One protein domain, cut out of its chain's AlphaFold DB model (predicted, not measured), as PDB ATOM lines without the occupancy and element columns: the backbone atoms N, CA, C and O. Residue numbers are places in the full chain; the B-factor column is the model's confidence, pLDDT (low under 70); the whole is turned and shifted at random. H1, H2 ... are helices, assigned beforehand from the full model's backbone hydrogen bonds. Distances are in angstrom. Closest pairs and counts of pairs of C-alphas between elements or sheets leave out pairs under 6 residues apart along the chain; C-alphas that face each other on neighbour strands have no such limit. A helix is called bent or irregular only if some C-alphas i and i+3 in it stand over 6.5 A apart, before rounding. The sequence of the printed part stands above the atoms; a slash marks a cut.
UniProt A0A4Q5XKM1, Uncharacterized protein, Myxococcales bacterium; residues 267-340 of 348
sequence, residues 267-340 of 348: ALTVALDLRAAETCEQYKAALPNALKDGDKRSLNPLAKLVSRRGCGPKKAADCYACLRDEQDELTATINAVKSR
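AT A GLANCE: This is residues 267 to 340 of the 348 residues of an uncharacterized protein of Myxococcales bacterium (UniProt A0A4Q5XKM1). Longest helix H2 belongs to an up-and-down bundle of H1, H2, H3 and H4, each running against the one before. The loop of residues 306 to 326 reaches past one end, around Pro 313. The printed part has 74 residues, with four helices in chain order and no named strand: all helix, compact, radius of gyration of the C-alphas 11.8 A, spans 36 by 23 by 17 A.

IN THESE COORDINATES: H2, residues 280 to 293, is 20.0 A long; H1 is 267 to 276, from C-alpha 267 (12.221, 1.810, -10.122); H3 is 296 to 305; H4, 327 to 339, 18.9 A, ends at C-alpha 339 (4.919, -0.573, 0.149). H2 and H3 are only just irregular: C-alphas 285 and 288, and 297 and 300, are 7.0 A apart.

HOW THE PARTS SIT: H2 and H1, a hairpin, touch, closest C-alphas Ala 267 and Asp 293, 5.0 A, at a shallow tilt of 11 degrees. With residues 287 to 291 alone H2 touches H4, closest C-alphas Leu 291 and Thr 333, 4.5 A. H3 touches H1, closest C-alphas Ala 271 and Ser 298, 4.6 A. H3 and H4, a hairpin, touch, closest C-alphas Lys 296 and Val 337, 5.4 A. H1 and H4 are apart. Every O i to N i+4 pair is within hydrogen-bond range in H1 and H4, 8 of 10 in H2, 3 of 6 in H3.

THE WHOLE: The farthest C-alphas, Pro 313 and Arg 340, are 36.9 A apart. The printed part has no cut; the H3 to H4 link is long; no printed residue is under 70 in pLDDT.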
ATOM      1  N   ALA A 267      12.521   1.013 -11.308       98.31
ATOM      2  CA  ALA A 267      12.221   1.810 -10.122       98.31
ATOM      3  C   ALA A 267      13.171   3.008  -9.937       98.31
ATOM      4  O   ALA A 267      12.742   4.088  -9.521       98.31
ATOM      5  N   LEU A 268      14.460   2.841 -10.257       98.44
ATOM      6  CA  LEU A 268      15.441   3.924 -10.220       98.44
ATOM      7  C   LEU A 268      15.217   4.929 -11.353       98.44
ATOM      8  O   LEU A 268      15.362   6.130 -11.128       98.44
ATOM      9  N   THR A 269      14.838   4.467 -12.544       98.50
ATOM     10  CA  THR A 269      14.520   5.336 -13.682       98.50
ATOM     11  C   THR A 269      13.440   6.340 -13.305       98.50
ATOM     12  O   THR A 269      13.694   7.542 -13.402       98.50
ATOM     13  N   VAL A 270      12.337   5.852 -12.729       98.62
ATOM     14  CA  VAL A 270      11.248   6.667 -12.168       98.62
ATOM     15  C   VAL A 270      11.753   7.640 -11.104       98.62
ATOM     16  O   VAL A 270      11.426   8.826 -11.137       98.62
ATOM     17  N   ALA A 271      12.543   7.161 -10.139       98.38
ATOM     18  CA  ALA A 271      13.037   8.008  -9.054       98.38
ATOM     19  C   ALA A 271      13.908   9.162  -9.577       98.38
ATOM     20  O   ALA A 271      13.903  10.255  -9.006       98.38
ATOM     21  N   LEU A 272      14.655   8.921 -10.655       98.38
ATOM     22  CA  LEU A 272      15.472   9.922 -11.329       98.38
ATOM     23  C   LEU A 272      14.631  10.871 -12.189       98.38
ATOM     24  O   LEU A 272      14.859  12.074 -12.108       98.38
ATOM     25  N   ASP A 273      13.620  10.379 -12.910       98.19
ATOM     26  CA  ASP A 273      12.694  11.230 -13.673       98.19
ATOM     27  C   ASP A 273      11.955  12.201 -12.747       98.19
ATOM     28  O   ASP A 273      11.937  13.407 -12.983       98.19
ATOM     29  N   LEU A 274      11.447  11.710 -11.613       98.38
ATOM     30  CA  LEU A 274      10.802  12.544 -10.595       98.38
ATOM     31  C   LEU A 274      11.758  13.550  -9.938       98.38
ATOM     32  O   LEU A 274      11.314  14.571  -9.423       98.38
ATOM     33  N   ARG A 275      13.064  13.268  -9.890       97.50
ATOM     34  CA  ARG A 275      14.065  14.212  -9.365       97.50
ATOM     35  C   ARG A 275      14.487  15.254 -10.394       97.50
ATOM     36  O   ARG A 275      14.867  16.348  -9.984       97.50
ATOM     37  N   ALA A 276      14.474  14.895 -11.674       97.19
ATOM     38  CA  ALA A 276      14.800  15.775 -12.789       97.19
ATOM     39  C   ALA A 276      13.608  16.646 -13.216       97.19
ATOM     40  O   ALA A 276      13.811  17.680 -13.842       97.19
ATOM     41  N   ALA A 277      12.380  16.250 -12.873       98.06
ATOM     42  CA  ALA A 277      11.184  17.030 -13.140       98.06
ATOM     43  C   ALA A 277      11.201  18.374 -12.388       98.06
ATOM     44  O   ALA A 277      11.319  18.442 -11.161       98.06
ATOM     45  N   GLU A 278      11.023  19.454 -13.137       96.19
ATOM     46  CA  GLU A 278      10.932  20.825 -12.628       96.19
ATOM     47  C   GLU A 278       9.527  21.402 -12.819       96.19
ATOM     48  O   GLU A 278       9.085  22.257 -12.051       96.19
ATOM     49  N   THR A 279       8.804  20.913 -13.828       96.25
ATOM     50  CA  THR A 279       7.484  21.424 -14.209       96.25
ATOM     51  C   THR A 279       6.365  20.474 -13.804       96.25
ATOM     52  O   THR A 279       6.549  19.261 -13.708       96.25
ATOM     53  N   CYS A 280       5.174  21.038 -13.593       96.12
ATOM     54  CA  CYS A 280       3.983  20.280 -13.217       96.12
ATOM     55  C   CYS A 280       3.657  19.174 -14.243       96.12
ATOM     56  O   CYS A 280       3.409  18.036 -13.853       96.12
ATOM     57  N   GLU A 281       3.790  19.470 -15.540       96.31
ATOM     58  CA  GLU A 281       3.561  18.508 -16.629       96.31
ATOM     59  C   GLU A 281       4.571  17.352 -16.638       96.31
ATOM     60  O   GLU A 281       4.202  16.208 -16.895       96.31
ATOM     61  N   GLN A 282       5.841  17.607 -16.304       97.75
ATOM     62  CA  GLN A 282       6.846  16.541 -16.184       97.75
ATOM     63  C   GLN A 282       6.519  15.592 -15.028       97.75
ATOM     64  O   GLN A 282       6.629  14.376 -15.180       97.75
ATOM     65  N   TYR A 283       6.078  16.127 -13.883       97.88
ATOM     66  CA  TYR A 283       5.610  15.294 -12.774       97.88
ATOM     67  C   TYR A 283       4.386  14.478 -13.172       97.88
ATOM     68  O   TYR A 283       4.359  13.276 -12.920       97.88
ATOM     69  N   LYS A 284       3.415  15.115 -13.833       97.06
ATOM     70  CA  LYS A 284       2.205  14.472 -14.342       97.06
ATOM     71  C   LYS A 284       2.531  13.295 -15.265       97.06
ATOM     72  O   LYS A 284       2.073  12.181 -15.032       97.06
ATOM     73  N   ALA A 285       3.410  13.506 -16.244       97.38
ATOM     74  CA  ALA A 285       3.855  12.463 -17.168       97.38
ATOM     75  C   ALA A 285       4.592  11.302 -16.471       97.38
ATOM     76  O   ALA A 285       4.543  10.166 -16.940       97.38
ATOM     77  N   ALA A 286       5.263  11.562 -15.344       98.00
ATOM     78  CA  ALA A 286       5.980  10.544 -14.579       98.00
ATOM     79  C   ALA A 286       5.082   9.733 -13.621       98.00
ATOM     80  O   ALA A 286       5.481   8.638 -13.210       98.00
ATOM     81  N   LEU A 287       3.886  10.223 -13.259       97.88
ATOM     82  CA  LEU A 287       3.005   9.571 -12.276       97.88
ATOM     83  C   LEU A 287       2.580   8.142 -12.661       97.88
ATOM     84  O   LEU A 287       2.716   7.265 -11.804       97.88
ATOM     85  N   PRO A 288       2.159   7.836 -13.907       98.00
ATOM     86  CA  PRO A 288       1.774   6.472 -14.278       98.00
ATOM     87  C   PRO A 288       2.919   5.462 -14.111       98.00
ATOM     88  O   PRO A 288       2.731   4.370 -13.569       98.00
ATOM     89  N   ASN A 289       4.137   5.852 -14.499       98.19
ATOM     90  CA  ASN A 289       5.330   5.023 -14.322       98.19
ATOM     91  C   ASN A 289       5.694   4.887 -12.836       98.19
ATOM     92  O   ASN A 289       6.082   3.810 -12.383       98.19
ATOM     93  N   ALA A 290       5.509   5.945 -12.043       98.25
ATOM     94  CA  ALA A 290       5.720   5.895 -10.602       98.25
ATOM     95  C   ALA A 290       4.732   4.977  -9.879       98.25
ATOM     96  O   ALA A 290       5.128   4.252  -8.961       98.25
ATOM     97  N   LEU A 291       3.472   4.951 -10.315       98.19
ATOM     98  CA  LEU A 291       2.467   4.030  -9.798       98.19
ATOM     99  C   LEU A 291       2.849   2.579 -10.104       98.19
ATOM    100  O   LEU A 291       2.772   1.731  -9.212       98.19
ATOM    101  N   LYS A 292       3.325   2.307 -11.321       98.31
ATOM    102  CA  LYS A 292       3.702   0.965 -11.777       98.31
ATOM    103  C   LYS A 292       4.996   0.453 -11.138       98.31
ATOM    104  O   LYS A 292       4.974  -0.586 -10.480       98.31
ATOM    105  N   ASP A 293       6.085   1.207 -11.266       98.31
ATOM    106  CA  ASP A 293       7.447   0.724 -11.003       98.31
ATOM    107  C   ASP A 293       8.157   1.465  -9.854       98.31
ATOM    108  O   ASP A 293       9.171   0.995  -9.346       98.31
ATOM    109  N   GLY A 294       7.646   2.613  -9.399       98.06
ATOM    110  CA  GLY A 294       8.337   3.455  -8.415       98.06
ATOM    111  C   GLY A 294       8.456   2.823  -7.025       98.06
ATOM    112  O   GLY A 294       7.491   2.280  -6.499       98.06
ATOM    113  N   ASP A 295       9.600   2.964  -6.360       98.19
ATOM    114  CA  ASP A 295       9.807   2.501  -4.977       98.19
ATOM    115  C   ASP A 295      10.043   3.657  -3.993       98.19
ATOM    116  O   ASP A 295       9.994   4.835  -4.367       98.19
ATOM    117  N   LYS A 296      10.334   3.333  -2.722       97.44
ATOM    118  CA  LYS A 296      10.582   4.294  -1.630       97.44
ATOM    119  C   LYS A 296      11.542   5.443  -1.986       97.44
ATOM    120  O   LYS A 296      11.431   6.514  -1.386       97.44
ATOM    121  N   ARG A 297      12.457   5.281  -2.950       97.88
ATOM    122  CA  ARG A 297      13.366   6.348  -3.413       97.88
ATOM    123  C   ARG A 297      12.610   7.527  -4.039       97.88
ATOM    124  O   ARG A 297      13.056   8.669  -3.915       97.88
ATOM    125  N   SER A 298      11.444   7.260  -4.623       98.44
ATOM    126  CA  SER A 298      10.535   8.239  -5.234       98.44
ATOM    127  C   SER A 298       9.686   9.010  -4.216       98.44
ATOM    128  O   SER A 298       9.065  10.016  -4.553       98.44
ATOM    129  N   LEU A 299       9.665   8.581  -2.949       97.50
ATOM    130  CA  LEU A 299       8.768   9.137  -1.934       97.50
ATOM    131  C   LEU A 299       9.048  10.610  -1.621       97.50
ATOM    132  O   LEU A 299       8.111  11.373  -1.411       97.50
ATOM    133  N   ASN A 300      10.316  11.023  -1.576       96.88
ATOM    134  CA  ASN A 300      10.663  12.408  -1.249       96.88
ATOM    135  C   ASN A 300      10.193  13.394  -2.343       96.88
ATOM    136  O   ASN A 300       9.483  14.337  -1.987       96.88
ATOM    137  N   PRO A 301      10.480  13.174  -3.645       97.25
ATOM    138  CA  PRO A 301       9.870  13.955  -4.722       97.25
ATOM    139  C   PRO A 301       8.337  13.984  -4.660       97.25
ATOM    140  O   PRO A 301       7.757  15.066  -4.624       97.25
ATOM    141  N   LEU A 302       7.679  12.824  -4.541       97.88
ATOM    142  CA  LEU A 302       6.212  12.739  -4.524       97.88
ATOM    143  C   LEU A 302       5.588  13.459  -3.320       97.88
ATOM    144  O   LEU A 302       4.568  14.131  -3.455       97.88
ATOM    145  N   ALA A 303       6.212  13.379  -2.143       96.69
ATOM    146  CA  ALA A 303       5.733  14.066  -0.946       96.69
ATOM    147  C   ALA A 303       5.715  15.596  -1.110       96.69
ATOM    148  O   ALA A 303       4.866  16.262  -0.515       96.69
ATOM    149  N   LYS A 304       6.605  16.167  -1.939       95.88
ATOM    150  CA  LYS A 304       6.598  17.608  -2.240       95.88
ATOM    151  C   LYS A 304       5.367  18.023  -3.048       95.88
ATOM    152  O   LYS A 304       4.869  19.126  -2.835       95.88
ATOM    153  N   LEU A 305       4.849  17.143  -3.909       97.00
ATOM    154  CA  LEU A 305       3.689  17.409  -4.775       97.00
ATOM    155  C   LEU A 305       2.370  17.508  -3.989       97.00
ATOM    156  O   LEU A 305       1.424  18.186  -4.397       97.00
ATOM    157  N   VAL A 306       2.317  16.886  -2.808       96.38
ATOM    158  CA  VAL A 306       1.164  16.971  -1.897       96.38
ATOM    159  C   VAL A 306       1.016  18.378  -1.303       96.38
ATOM    160  O   VAL A 306      -0.086  18.786  -0.934       96.38
ATOM    161  N   SER A 307       2.102  19.154  -1.213       95.31
ATOM    162  CA  SER A 307       2.031  20.508  -0.668       95.31
ATOM    163  C   SER A 307       1.256  21.436  -1.602       95.31
ATOM    164  O   SER A 307       1.628  21.619  -2.755       95.31
ATOM    165  N   ARG A 308       0.218  22.091  -1.069       96.06
ATOM    166  CA  ARG A 308      -0.564  23.140  -1.759       96.06
ATOM    167  C   ARG A 308       0.047  24.536  -1.645       96.06
ATOM    168  O   ARG A 308      -0.572  25.527  -2.011       96.06
ATOM    169  N   ARG A 309       1.223  24.637  -1.026       95.44
ATOM    170  CA  ARG A 309       1.913  25.896  -0.723       95.44
ATOM    171  C   ARG A 309       3.402  25.741  -0.991       95.44
ATOM    172  O   ARG A 309       3.951  24.650  -0.842       95.44
ATOM    173  N   GLY A 310       4.064  26.843  -1.316       92.25
ATOM    174  CA  GLY A 310       5.511  26.878  -1.529       92.25
ATOM    175  C   GLY A 310       5.947  27.804  -2.654       92.25
ATOM    176  O   GLY A 310       7.100  28.228  -2.652       92.25
ATOM    177  N   CYS A 311       5.029  28.174  -3.551       92.31
ATOM    178  CA  CYS A 311       5.335  28.973  -4.729       92.31
ATOM    179  C   CYS A 311       4.897  30.437  -4.605       92.31
ATOM    180  O   CYS A 311       4.067  30.816  -3.768       92.31
ATOM    181  N   GLY A 312       5.509  31.274  -5.445       93.62
ATOM    182  CA  GLY A 312       5.317  32.721  -5.468       93.62
ATOM    183  C   GLY A 312       6.049  33.469  -4.341       93.62
ATOM    184  O   GLY A 312       6.618  32.860  -3.430       93.62
ATOM    185  N   PRO A 313       6.004  34.814  -4.351       94.62
ATOM    186  CA  PRO A 313       6.796  35.658  -3.449       94.62
ATOM    187  C   PRO A 313       6.462  35.442  -1.968       94.62
ATOM    188  O   PRO A 313       7.337  35.532  -1.111       94.62
ATOM    189  N   LYS A 314       5.202  35.103  -1.656       95.94
ATOM    190  CA  LYS A 314       4.724  34.823  -0.289       95.94
ATOM    191  C   LYS A 314       4.712  33.330   0.072       95.94
ATOM    192  O   LYS A 314       4.257  32.991   1.160       95.94
ATOM    193  N   LYS A 315       5.151  32.435  -0.829       95.31
ATOM    194  CA  LYS A 315       5.056  30.964  -0.683       95.31
ATOM    195  C   LYS A 315       3.638  30.448  -0.383       95.31
ATOM    196  O   LYS A 315       3.473  29.372   0.188       95.31
ATOM    197  N   ALA A 316       2.616  31.228  -0.727       95.94
ATOM    198  CA  ALA A 316       1.215  30.910  -0.458       95.94
ATOM    199  C   ALA A 316       0.535  30.216  -1.643       95.94
ATOM    200  O   ALA A 316      -0.482  29.563  -1.442       95.94
ATOM    201  N   ALA A 317       1.093  30.357  -2.849       96.19
ATOM    202  CA  ALA A 317       0.547  29.731  -4.037       96.19
ATOM    203  C   ALA A 317       0.949  28.255  -4.110       96.19
ATOM    204  O   ALA A 317       2.002  27.841  -3.600       96.19
ATOM    205  N   ASP A 318       0.094  27.489  -4.774       96.25
ATOM    206  CA  ASP A 318       0.328  26.096  -5.099       96.25
ATOM    207  C   ASP A 318       1.342  25.985  -6.239       96.25
ATOM    208  O   ASP A 318       1.193  26.633  -7.274       96.25
ATOM    209  N   CYS A 319       2.383  25.181  -6.040       95.19
ATOM    210  CA  CYS A 319       3.380  24.920  -7.072       95.19
ATOM    211  C   CYS A 319       2.871  23.968  -8.156       95.19
ATOM    212  O   CYS A 319       3.369  24.000  -9.277       95.19
ATOM    213  N   TYR A 320       1.900  23.115  -7.816       96.31
ATOM    214  CA  TYR A 320       1.493  21.978  -8.637       96.31
ATOM    215  C   TYR A 320      -0.027  21.931  -8.795       96.31
ATOM    216  O   TYR A 320      -0.658  20.897  -8.582       96.31
ATOM    217  N   ALA A 321      -0.625  23.070  -9.159       96.25
ATOM    218  CA  ALA A 321      -2.068  23.174  -9.360       96.25
ATOM    219  C   ALA A 321      -2.596  22.180 -10.415       96.25
ATOM    220  O   ALA A 321      -3.695  21.662 -10.247       96.25
ATOM    221  N   CYS A 322      -1.797  21.845 -11.440       96.25
ATOM    222  CA  CYS A 322      -2.186  20.890 -12.488       96.25
ATOM    223  C   CYS A 322      -2.423  19.458 -11.968       96.25
ATOM    224  O   CYS A 322      -3.134  18.687 -12.599       96.25
ATOM    225  N   LEU A 323      -1.845  19.093 -10.816       96.31
ATOM    226  CA  LEU A 323      -1.980  17.755 -10.226       96.31
ATOM    227  C   LEU A 323      -3.194  17.635  -9.294       96.31
ATOM    228  O   LEU A 323      -3.372  16.608  -8.641       96.31
ATOM    229  N   ARG A 324      -4.011  18.690  -9.163       95.44
ATOM    230  CA  ARG A 324      -5.177  18.677  -8.264       95.44
ATOM    231  C   ARG A 324      -6.345  17.886  -8.821       95.44
ATOM    232  O   ARG A 324      -7.061  17.282  -8.028       95.44
ATOM    233  N   ASP A 325      -6.458  17.816 -10.141       94.00
ATOM    234  CA  ASP A 325      -7.453  16.979 -10.811       94.00
ATOM    235  C   ASP A 325      -7.128  15.479 -10.652       94.00
ATOM    236  O   ASP A 325      -8.025  14.646 -10.628       94.00
ATOM    237  N   GLU A 326      -5.850  15.138 -10.433       93.19
ATOM    238  CA  GLU A 326      -5.328  13.764 -10.290       93.19
ATOM    239  C   GLU A 326      -4.868  13.459  -8.852       93.19
ATOM    240  O   GLU A 326      -3.975  12.648  -8.592       93.19
ATOM    241  N   GLN A 327      -5.474  14.124  -7.866       94.38
ATOM    242  CA  GLN A 327      -5.075  13.993  -6.461       94.38
ATOM    243  C   GLN A 327      -5.217  12.553  -5.934       94.38
ATOM    244  O   GLN A 327      -4.422  12.122  -5.087       94.38
ATOM    245  N   ASP A 328      -6.203  11.812  -6.436       96.75
ATOM    246  CA  ASP A 328      -6.422  10.411  -6.081       96.75
ATOM    247  C   ASP A 328      -5.308   9.518  -6.638       96.75
ATOM    248  O   ASP A 328      -4.761   8.693  -5.902       96.75
ATOM    249  N   GLU A 329      -4.873   9.754  -7.880       96.62
ATOM    250  CA  GLU A 329      -3.751   9.039  -8.496       96.62
ATOM    251  C   GLU A 329      -2.434   9.323  -7.775       96.62
ATOM    252  O   GLU A 329      -1.666   8.399  -7.487       96.62
ATOM    253  N   LEU A 330      -2.182  10.581  -7.395       97.56
ATOM    254  CA  LEU A 330      -1.009  10.948  -6.600       97.56
ATOM    255  C   LEU A 330      -1.011  10.224  -5.244       97.56
ATOM    256  O   LEU A 330       0.018   9.706  -4.801       97.56
ATOM    257  N   THR A 331      -2.168  10.158  -4.582       97.62
ATOM    258  CA  THR A 331      -2.310   9.490  -3.281       97.62
ATOM    259  C   THR A 331      -2.122   7.977  -3.411       97.62
ATOM    260  O   THR A 331      -1.384   7.379  -2.619       97.62
ATOM    261  N   ALA A 332      -2.717   7.362  -4.437       98.00
ATOM    262  CA  ALA A 332      -2.533   5.952  -4.767       98.00
ATOM    263  C   ALA A 332      -1.060   5.634  -5.069       98.00
ATOM    264  O   ALA A 332      -0.506   4.684  -4.512       98.00
ATOM    265  N   THR A 333      -0.394   6.485  -5.853       98.25
ATOM    266  CA  THR A 333       1.030   6.364  -6.198       98.25
ATOM    267  C   THR A 333       1.911   6.419  -4.958       98.25
ATOM    268  O   THR A 333       2.770   5.557  -4.774       98.25
ATOM    269  N   ILE A 334       1.680   7.376  -4.055       98.19
ATOM    270  CA  ILE A 334       2.428   7.480  -2.793       98.19
ATOM    271  C   ILE A 334       2.254   6.217  -1.943       98.19
ATOM    272  O   ILE A 334       3.224   5.739  -1.352       98.19
ATOM    273  N   ASN A 335       1.041   5.669  -1.868       98.06
ATOM    274  CA  ASN A 335       0.772   4.457  -1.096       98.06
ATOM    275  C   ASN A 335       1.436   3.217  -1.719       98.06
ATOM    276  O   ASN A 335       2.044   2.435  -0.989       98.06
ATOM    277  N   ALA A 336       1.403   3.080  -3.048       98.00
ATOM    278  CA  ALA A 336       2.086   2.006  -3.774       98.00
ATOM    279  C   ALA A 336       3.616   2.084  -3.619       98.00
ATOM    280  O   ALA A 336       4.285   1.099  -3.316       98.00
ATOM    281  N   VAL A 337       4.184   3.283  -3.741       98.06
ATOM    282  CA  VAL A 337       5.617   3.540  -3.547       98.06
ATOM    283  C   VAL A 337       6.070   3.226  -2.115       98.06
ATOM    284  O   VAL A 337       7.167   2.706  -1.916       98.06
ATOM    285  N   LYS A 338       5.241   3.514  -1.102       97.19
ATOM    286  CA  LYS A 338       5.555   3.216   0.308       97.19
ATOM    287  C   LYS A 338       5.681   1.721   0.595       97.19
ATOM    288  O   LYS A 338       6.467   1.358   1.470       97.19
ATOM    289  N   SER A 339       4.903   0.876  -0.082       96.50
ATOM    290  CA  SER A 339       4.919  -0.573   0.149       96.50
ATOM    291  C   SER A 339       6.078  -1.275  -0.566       96.50
ATOM    292  O   SER A 339       6.564  -2.296  -0.075       96.50
ATOM    293  N   ARG A 340       6.581  -0.713  -1.674       97.00
ATOM    294  CA  ARG A 340       7.719  -1.258  -2.430       97.00
ATOM    295  C   ARG A 340       9.061  -0.870  -1.800       97.00
ATOM    296  O   ARG A 340       9.401   0.309  -1.661       97.00
TER     297      ARG A 340